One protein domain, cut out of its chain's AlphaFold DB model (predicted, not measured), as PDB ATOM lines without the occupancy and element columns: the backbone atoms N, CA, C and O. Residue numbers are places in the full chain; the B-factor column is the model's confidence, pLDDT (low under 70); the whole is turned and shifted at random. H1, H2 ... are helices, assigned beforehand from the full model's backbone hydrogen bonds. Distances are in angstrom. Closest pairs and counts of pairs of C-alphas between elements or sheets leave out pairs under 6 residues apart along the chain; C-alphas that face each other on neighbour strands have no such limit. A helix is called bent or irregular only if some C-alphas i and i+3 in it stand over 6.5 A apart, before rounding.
ATOM      1  N   ARG A   2      18.182 -58.676 -11.904       51.81
ATOM      2  CA  ARG A   2      18.161 -57.930 -13.193       51.81
ATOM      3  C   ARG A   2      18.823 -56.536 -13.174       51.81
ATOM      4  O   ARG A   2      19.575 -56.217 -14.081       51.81
ATOM      5  N   HIS A   3      18.622 -55.729 -12.126       51.28
ATOM      6  CA  HIS A   3      19.197 -54.372 -12.054       51.28
ATOM      7  C   HIS A   3      20.728 -54.329 -11.893       51.28
ATOM      8  O   HIS A   3      21.353 -53.368 -12.334       51.28
ATOM      9  N   LEU A   4      21.346 -55.353 -11.292       56.72
ATOM     10  CA  LEU A   4      22.808 -55.419 -11.145       56.72
ATOM     11  C   LEU A   4      23.488 -55.698 -12.487       56.72
ATOM     12  O   LEU A   4      24.489 -55.062 -12.802       56.72
ATOM     13  N   GLN A   5      22.890 -56.574 -13.300       59.25
ATOM     14  CA  GLN A   5      23.383 -56.893 -14.642       59.25
ATOM     15  C   GLN A   5      23.224 -55.726 -15.630       59.25
ATOM     16  O   GLN A   5      23.984 -55.627 -16.583       59.25
ATOM     17  N   GLN A   6      22.268 -54.824 -15.392       61.09
ATOM     18  CA  GLN A   6      21.941 -53.727 -16.309       61.09
ATOM     19  C   GLN A   6      22.655 -52.406 -15.977       61.09
ATOM     20  O   GLN A   6      22.899 -51.595 -16.865       61.09
ATOM     21  N   CYS A   7      22.974 -52.167 -14.700       59.59
ATOM     22  CA  CYS A   7      23.498 -50.881 -14.232       59.59
ATOM     23  C   CYS A   7      24.989 -50.895 -13.862       59.59
ATOM     24  O   CYS A   7      25.523 -49.822 -13.584       59.59
ATOM     25  N   GLY A   8      25.640 -52.067 -13.778       62.25
ATOM     26  CA  GLY A   8      27.067 -52.221 -13.433       62.25
ATOM     27  C   GLY A   8      27.488 -51.657 -12.065       62.25
ATOM     28  O   GLY A   8      28.657 -51.686 -11.704       62.25
ATOM     29  N   SER A   9      26.546 -51.122 -11.288       69.25
ATOM     30  CA  SER A   9      26.780 -50.407 -10.039       69.25
ATOM     31  C   SER A   9      25.852 -50.959  -8.975       69.25
ATOM     32  O   SER A   9      24.639 -50.970  -9.164       69.25
ATOM     33  N   THR A  10      26.412 -51.371  -7.841       67.31
ATOM     34  CA  THR A  10      25.658 -51.832  -6.665       67.31
ATOM     35  C   THR A  10      25.007 -50.666  -5.921       67.31
ATOM     36  O   THR A  10      23.890 -50.783  -5.427       67.31
ATOM     37  N   LYS A  11      25.645 -49.489  -5.914       70.81
ATOM     38  CA  LYS A  11      25.146 -48.283  -5.225       70.81
ATOM     39  C   LYS A  11      23.839 -47.753  -5.820       70.81
ATOM     40  O   LYS A  11      23.014 -47.205  -5.093       70.81
ATOM     41  N   LYS A  12      23.644 -47.907  -7.131       67.50
ATOM     42  CA  LYS A  12      22.463 -47.415  -7.853       67.50
ATOM     43  C   LYS A  12      21.156 -48.126  -7.442       67.50
ATOM     44  O   LYS A  12      20.253 -47.418  -7.002       67.50
ATOM     45  N   PRO A  13      21.057 -49.471  -7.452       70.31
ATOM     46  CA  PRO A  13      19.883 -50.174  -6.945       70.31
ATOM     47  C   PRO A  13      19.659 -49.948  -5.444       70.31
ATOM     48  O   PRO A  13      18.517 -49.777  -5.037       70.31
ATOM     49  N   PHE A  14      20.708 -49.843  -4.615       70.31
ATOM     50  CA  PHE A  14      20.528 -49.477  -3.198       70.31
ATOM     51  C   PHE A  14      19.943 -48.070  -3.018       70.31
ATOM     52  O   PHE A  14      19.099 -47.859  -2.151       70.31
ATOM     53  N   LYS A  15      20.354 -47.103  -3.845       74.44
ATOM     54  CA  LYS A  15      19.799 -45.745  -3.829       74.44
ATOM     55  C   LYS A  15      18.334 -45.721  -4.277       74.44
ATOM     56  O   LYS A  15      17.536 -45.056  -3.629       74.44
ATOM     57  N   GLU A  16      17.989 -46.467  -5.327       68.25
ATOM     58  CA  GLU A  16      16.612 -46.612  -5.826       68.25
ATOM     59  C   GLU A  16      15.700 -47.324  -4.812       68.25
ATOM     60  O   GLU A  16      14.561 -46.908  -4.594       68.25
ATOM     61  N   LEU A  17      16.208 -48.357  -4.131       67.06
ATOM     62  CA  LEU A  17      15.506 -49.013  -3.028       67.06
ATOM     63  C   LEU A  17      15.300 -48.052  -1.856       67.06
ATOM     64  O   LEU A  17      14.208 -48.007  -1.303       67.06
ATOM     65  N   ARG A  18      16.308 -47.241  -1.509       66.19
ATOM     66  CA  ARG A  18      16.236 -46.269  -0.407       66.19
ATOM     67  C   ARG A  18      15.225 -45.153  -0.665       66.19
ATOM     68  O   ARG A  18      14.497 -44.796   0.253       66.19
ATOM     69  N   THR A  19      15.145 -44.626  -1.890       64.25
ATOM     70  CA  THR A  19      14.125 -43.624  -2.264       64.25
ATOM     71  C   THR A  19      12.715 -44.195  -2.220       64.25
ATOM     72  O   THR A  19      11.772 -43.492  -1.877       64.25
ATOM     73  N   ASN A  20      12.579 -45.485  -2.525       63.50
ATOM     74  CA  ASN A  20      11.301 -46.179  -2.529       63.50
ATOM     75  C   ASN A  20      10.948 -46.830  -1.178       63.50
ATOM     76  O   ASN A  20       9.861 -47.366  -0.993       63.50
ATOM     77  N   TYR A  21      11.853 -46.785  -0.203       69.44
ATOM     78  CA  TYR A  21      11.740 -47.583   1.012       69.44
ATOM     79  C   TYR A  21      10.569 -47.160   1.905       69.44
ATOM     80  O   TYR A  21       9.886 -48.009   2.474       69.44
ATOM     81  N   SER A  22      10.321 -45.854   2.023       64.12
ATOM     82  CA  SER A  22       9.279 -45.307   2.897       64.12
ATOM     83  C   SER A  22       7.873 -45.679   2.428       64.12
ATOM     84  O   SER A  22       7.070 -46.140   3.238       64.12
ATOM     85  N   TRP A  23       7.583 -45.545   1.131       68.94
ATOM     86  CA  TRP A  23       6.271 -45.905   0.587       68.94
ATOM     87  C   TRP A  23       6.065 -47.423   0.569       68.94
ATOM     88  O   TRP A  23       5.000 -47.888   0.959       68.94
ATOM     89  N   ILE A  24       7.098 -48.213   0.237       70.94
ATOM     90  CA  ILE A  24       7.030 -49.684   0.295       70.94
ATOM     91  C   ILE A  24       6.763 -50.158   1.729       70.94
ATOM     92  O   ILE A  24       5.952 -51.057   1.938       70.94
ATOM     93  N   LYS A  25       7.405 -49.541   2.733       69.94
ATOM     94  CA  LYS A  25       7.134 -49.824   4.150       69.94
ATOM     95  C   LYS A  25       5.697 -49.451   4.535       69.94
ATOM     96  O   LYS A  25       5.081 -50.187   5.295       69.94
ATOM     97  N   GLY A  26       5.171 -48.349   3.999       67.12
ATOM     98  CA  GLY A  26       3.799 -47.886   4.230       67.12
ATOM     99  C   GLY A  26       2.709 -48.728   3.557       67.12
ATOM    100  O   GLY A  26       1.577 -48.719   4.026       67.12
ATOM    101  N   LEU A  27       3.044 -49.481   2.503       70.25
ATOM    102  CA  LEU A  27       2.129 -50.404   1.815       70.25
ATOM    103  C   LEU A  27       2.098 -51.817   2.402       70.25
ATOM    104  O   LEU A  27       1.314 -52.645   1.937       70.25
ATOM    105  N   LYS A  28       2.935 -52.125   3.399       65.88
ATOM    106  CA  LYS A  28       2.866 -53.409   4.101       65.88
ATOM    107  C   LYS A  28       1.596 -53.456   4.949       65.88
ATOM    108  O   LYS A  28       1.597 -53.058   6.109       65.88
ATOM    109  N   SER A  29       0.515 -53.945   4.356       61.66
ATOM    110  CA  SER A  29      -0.678 -54.338   5.097       61.66
ATOM    111  C   SER A  29      -0.415 -55.709   5.732       61.66
ATOM    112  O   SER A  29      -0.122 -56.656   5.005       61.66
ATOM    113  N   GLN A  30      -0.414 -55.768   7.073       57.31
ATOM    114  CA  GLN A  30      -0.307 -56.956   7.950       57.31
ATOM    115  C   GLN A  30       0.108 -58.261   7.247       57.31
ATOM    116  O   GLN A  30      -0.757 -59.057   6.899       57.31
ATOM    117  N   ASP A  31       1.416 -58.449   7.023       59.50
ATOM    118  CA  ASP A  31       2.088 -59.685   6.561       59.50
ATOM    119  C   ASP A  31       1.404 -60.499   5.441       59.50
ATOM    120  O   ASP A  31       1.702 -61.677   5.242       59.50
ATOM    121  N   LYS A  32       0.508 -59.883   4.663       67.25
ATOM    122  CA  LYS A  32      -0.269 -60.559   3.627       67.25
ATOM    123  C   LYS A  32       0.288 -60.178   2.268       67.25
ATOM    124  O   LYS A  32       0.273 -59.012   1.875       67.25
ATOM    125  N   GLU A  33       0.789 -61.166   1.537       69.50
ATOM    126  CA  GLU A  33       1.307 -60.950   0.189       69.50
ATOM    127  C   GLU A  33       0.161 -60.656  -0.788       69.50
ATOM    128  O   GLU A  33      -0.769 -61.448  -0.957       69.50
ATOM    129  N   ILE A  34       0.230 -59.493  -1.440       74.00
ATOM    130  CA  ILE A  34      -0.765 -59.030  -2.407       74.00
ATOM    131  C   ILE A  34      -0.226 -59.261  -3.821       74.00
ATOM    132  O   ILE A  34       0.778 -58.671  -4.215       74.00
ATOM    133  N   TYR A  35      -0.910 -60.097  -4.600       76.62
ATOM    134  CA  TYR A  35      -0.491 -60.483  -5.956       76.62
ATOM    135  C   TYR A  35      -1.451 -60.009  -7.057       76.62
ATOM    136  O   TYR A  35      -1.074 -59.955  -8.228       76.62
ATOM    137  N   LYS A  36      -2.691 -59.637  -6.715       85.12
ATOM    138  CA  LYS A  36      -3.679 -59.176  -7.700       85.12
ATOM    139  C   LYS A  36      -3.526 -57.683  -7.971       85.12
ATOM    140  O   LYS A  36      -3.415 -56.871  -7.057       85.12
ATOM    141  N   ARG A  37      -3.603 -57.307  -9.252       80.25
ATOM    142  CA  ARG A  37      -3.486 -55.911  -9.706       80.25
ATOM    143  C   ARG A  37      -4.512 -54.981  -9.046       80.25
ATOM    144  O   ARG A  37      -4.150 -53.856  -8.722       80.25
ATOM    145  N   CYS A  38      -5.760 -55.428  -8.857       83.19
ATOM    146  CA  CYS A  38      -6.800 -54.619  -8.207       83.19
ATOM    147  C   CYS A  38      -6.435 -54.289  -6.760       83.19
ATOM    148  O   CYS A  38      -6.530 -53.138  -6.353       83.19
ATOM    149  N   ASP A  39      -5.937 -55.278  -6.025       78.88
ATOM    150  CA  ASP A  39      -5.604 -55.142  -4.614       78.88
ATOM    151  C   ASP A  39      -4.411 -54.193  -4.439       78.88
ATOM    152  O   ASP A  39      -4.468 -53.289  -3.614       78.88
ATOM    153  N   ILE A  40      -3.392 -54.296  -5.304       82.06
ATOM    154  CA  ILE A  40      -2.247 -53.367  -5.325       82.06
ATOM    155  C   ILE A  40      -2.711 -51.920  -5.548       82.06
ATOM    156  O   ILE A  40      -2.262 -51.008  -4.853       82.06
ATOM    157  N   VAL A  41      -3.605 -51.701  -6.518       84.12
ATOM    158  CA  VAL A  41      -4.131 -50.362  -6.827       84.12
ATOM    159  C   VAL A  41      -4.967 -49.829  -5.666       84.12
ATOM    160  O   VAL A  41      -4.807 -48.667  -5.298       84.12
ATOM    161  N   ASN A  42      -5.805 -50.661  -5.052       84.69
ATOM    162  CA  ASN A  42      -6.640 -50.269  -3.920       84.69
ATOM    163  C   ASN A  42      -5.792 -49.892  -2.699       84.69
ATOM    164  O   ASN A  42      -5.982 -48.813  -2.141       84.69
ATOM    165  N   THR A  43      -4.796 -50.709  -2.342       83.94
ATOM    166  CA  THR A  43      -3.880 -50.421  -1.226       83.94
ATOM    167  C   THR A  43      -3.067 -49.149  -1.473       83.94
ATOM    168  O   THR A  43      -2.929 -48.318  -0.577       83.94
ATOM    169  N   ALA A  44      -2.572 -48.940  -2.700       82.81
ATOM    170  CA  ALA A  44      -1.889 -47.698  -3.062       82.81
ATOM    171  C   ALA A  44      -2.815 -46.478  -2.959       82.81
ATOM    172  O   ALA A  44      -2.421 -45.439  -2.430       82.81
ATOM    173  N   THR A  45      -4.055 -46.611  -3.432       85.94
ATOM    174  CA  THR A  45      -5.058 -45.540  -3.386       85.94
ATOM    175  C   THR A  45      -5.388 -45.159  -1.946       85.94
ATOM    176  O   THR A  45      -5.428 -43.977  -1.620       85.94
ATOM    177  N   GLU A  46      -5.567 -46.139  -1.065       83.94
ATOM    178  CA  GLU A  46      -5.847 -45.911   0.353       83.94
ATOM    179  C   GLU A  46      -4.669 -45.249   1.081       83.94
ATOM    180  O   GLU A  46      -4.867 -44.297   1.839       83.94
ATOM    181  N   PHE A  47      -3.435 -45.675   0.787       84.12
ATOM    182  CA  PHE A  47      -2.224 -45.043   1.312       84.12
ATOM    183  C   PHE A  47      -2.150 -43.554   0.946       84.12
ATOM    184  O   PHE A  47      -1.960 -42.712   1.824       84.12
ATOM    185  N   TYR A  48      -2.340 -43.206  -0.331       83.38
ATOM    186  CA  TYR A  48      -2.326 -41.805  -0.755       83.38
ATOM    187  C   TYR A  48      -3.531 -41.025  -0.228       83.38
ATOM    188  O   TYR A  48      -3.373 -39.868   0.151       83.38
ATOM    189  N   ARG A  49      -4.710 -41.654  -0.124       85.19
ATOM    190  CA  ARG A  49      -5.886 -41.039   0.506       85.19
ATOM    191  C   ARG A  49      -5.579 -40.620   1.943       85.19
ATOM    192  O   ARG A  49      -5.944 -39.517   2.319       85.19
ATOM    193  N   LYS A  50      -4.879 -41.467   2.703       84.44
ATOM    194  CA  LYS A  50      -4.422 -41.173   4.069       84.44
ATOM    195  C   LYS A  50      -3.327 -40.104   4.121       84.44
ATOM    196  O   LYS A  50      -3.295 -39.297   5.037       84.44
ATOM    197  N   LEU A  51      -2.403 -40.101   3.161       79.94
ATOM    198  CA  LEU A  51      -1.317 -39.116   3.120       79.94
ATOM    199  C   LEU A  51      -1.849 -37.699   2.866       79.94
ATOM    200  O   LEU A  51      -1.320 -36.733   3.405       79.94
ATOM    201  N   TYR A  52      -2.906 -37.592   2.062       79.94
ATOM    202  CA  TYR A  52      -3.503 -36.319   1.665       79.94
ATOM    203  C   TYR A  52      -4.822 -35.988   2.381       79.94
ATOM    204  O   TYR A  52      -5.451 -34.992   2.035       79.94
ATOM    205  N   SER A  53      -5.255 -36.771   3.374       76.12
ATOM    206  CA  SER A  53      -6.494 -36.496   4.118       76.12
ATOM    207  C   SER A  53      -6.373 -35.356   5.140       76.12
ATOM    208  O   SER A  53      -7.396 -34.785   5.506       76.12
TER     209      SER A  53
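What this domain is: This is residues 2 to 53 of the 300 residues of an uncharacterized protein of Eumeta variegata (UniProt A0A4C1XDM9). Three helices make an open, loose chain: the short helix H1 folds back over the first end of H2, H2 reaches like a bar to the other end, and its last residues come near the side of H3, which stands across them like the head of a T. No helix touches another, and the link of residues 27 to 36 loops away from H2 and returns to the beginning of H3. The 52 printed residues hold three named helices, in the order H1, H2, H3, and no named strand, and the class is all helix. The whole is loose, with a radius of gyration of the C-alphas of 14.1 A, and elongated, with spans of 39 by 24 by 17 A.

How they stand to each other: H1, residues 2 to 7, and H2, residues 11 to 26, are close but not clearly touching. Their closest C-alphas, those of His 3 and Pro 13, are 6.6 A apart. The two run opposite ways at a steep tilt of 48 degrees. H2 is irregular: C-alphas 19 and 22 are 7.3 A apart, and the helix has a kink of 45 degrees near residue 20. H3, residues 37 to 51, is close to H2 but not clearly touching it, the closest C-alphas being those of Gly 26 and Phe 47, 7.3 A apart. The lines of H2 and H3 are about perpendicular, at 77 degrees. H1 and H3 are apart. In H1 and H3 every O i to N i+4 pair is within hydrogen-bond range; in H2 10 of 12 are.

Where its parts are: H1 begins at C-alpha 2, at (18.161, -57.930, -13.193), and runs to Cys 7. H2 starts at C-alpha 11, at (25.146, -48.283, -5.225), and measures 23.4 A from first to last C-alpha, ending at Gly 26. H3 goes from Arg 37 to Leu 51, 21.2 A, and its last C-alpha is at (-1.317, -39.116, 3.120).

The domain as a whole: The two C-alphas farthest apart are those of Gly 8 and Ser 53, at 41.0 A. The printed part has no cut. The link from H1 to H2, with 3 residues, is tight, and that from H2 to H3, with 10 residues, is short. Residues 5 to 11, of which 5 to 7 belong to H1, stand free, as do residues 14 to 22 of H2. The mean pLDDT of the printed part is 71.6; 26 residues are under 70, among them residues 2 to 10, 16 to 23 and 28 to 33. The mean pLDDT of H1 is 57 and that of H3 is 83.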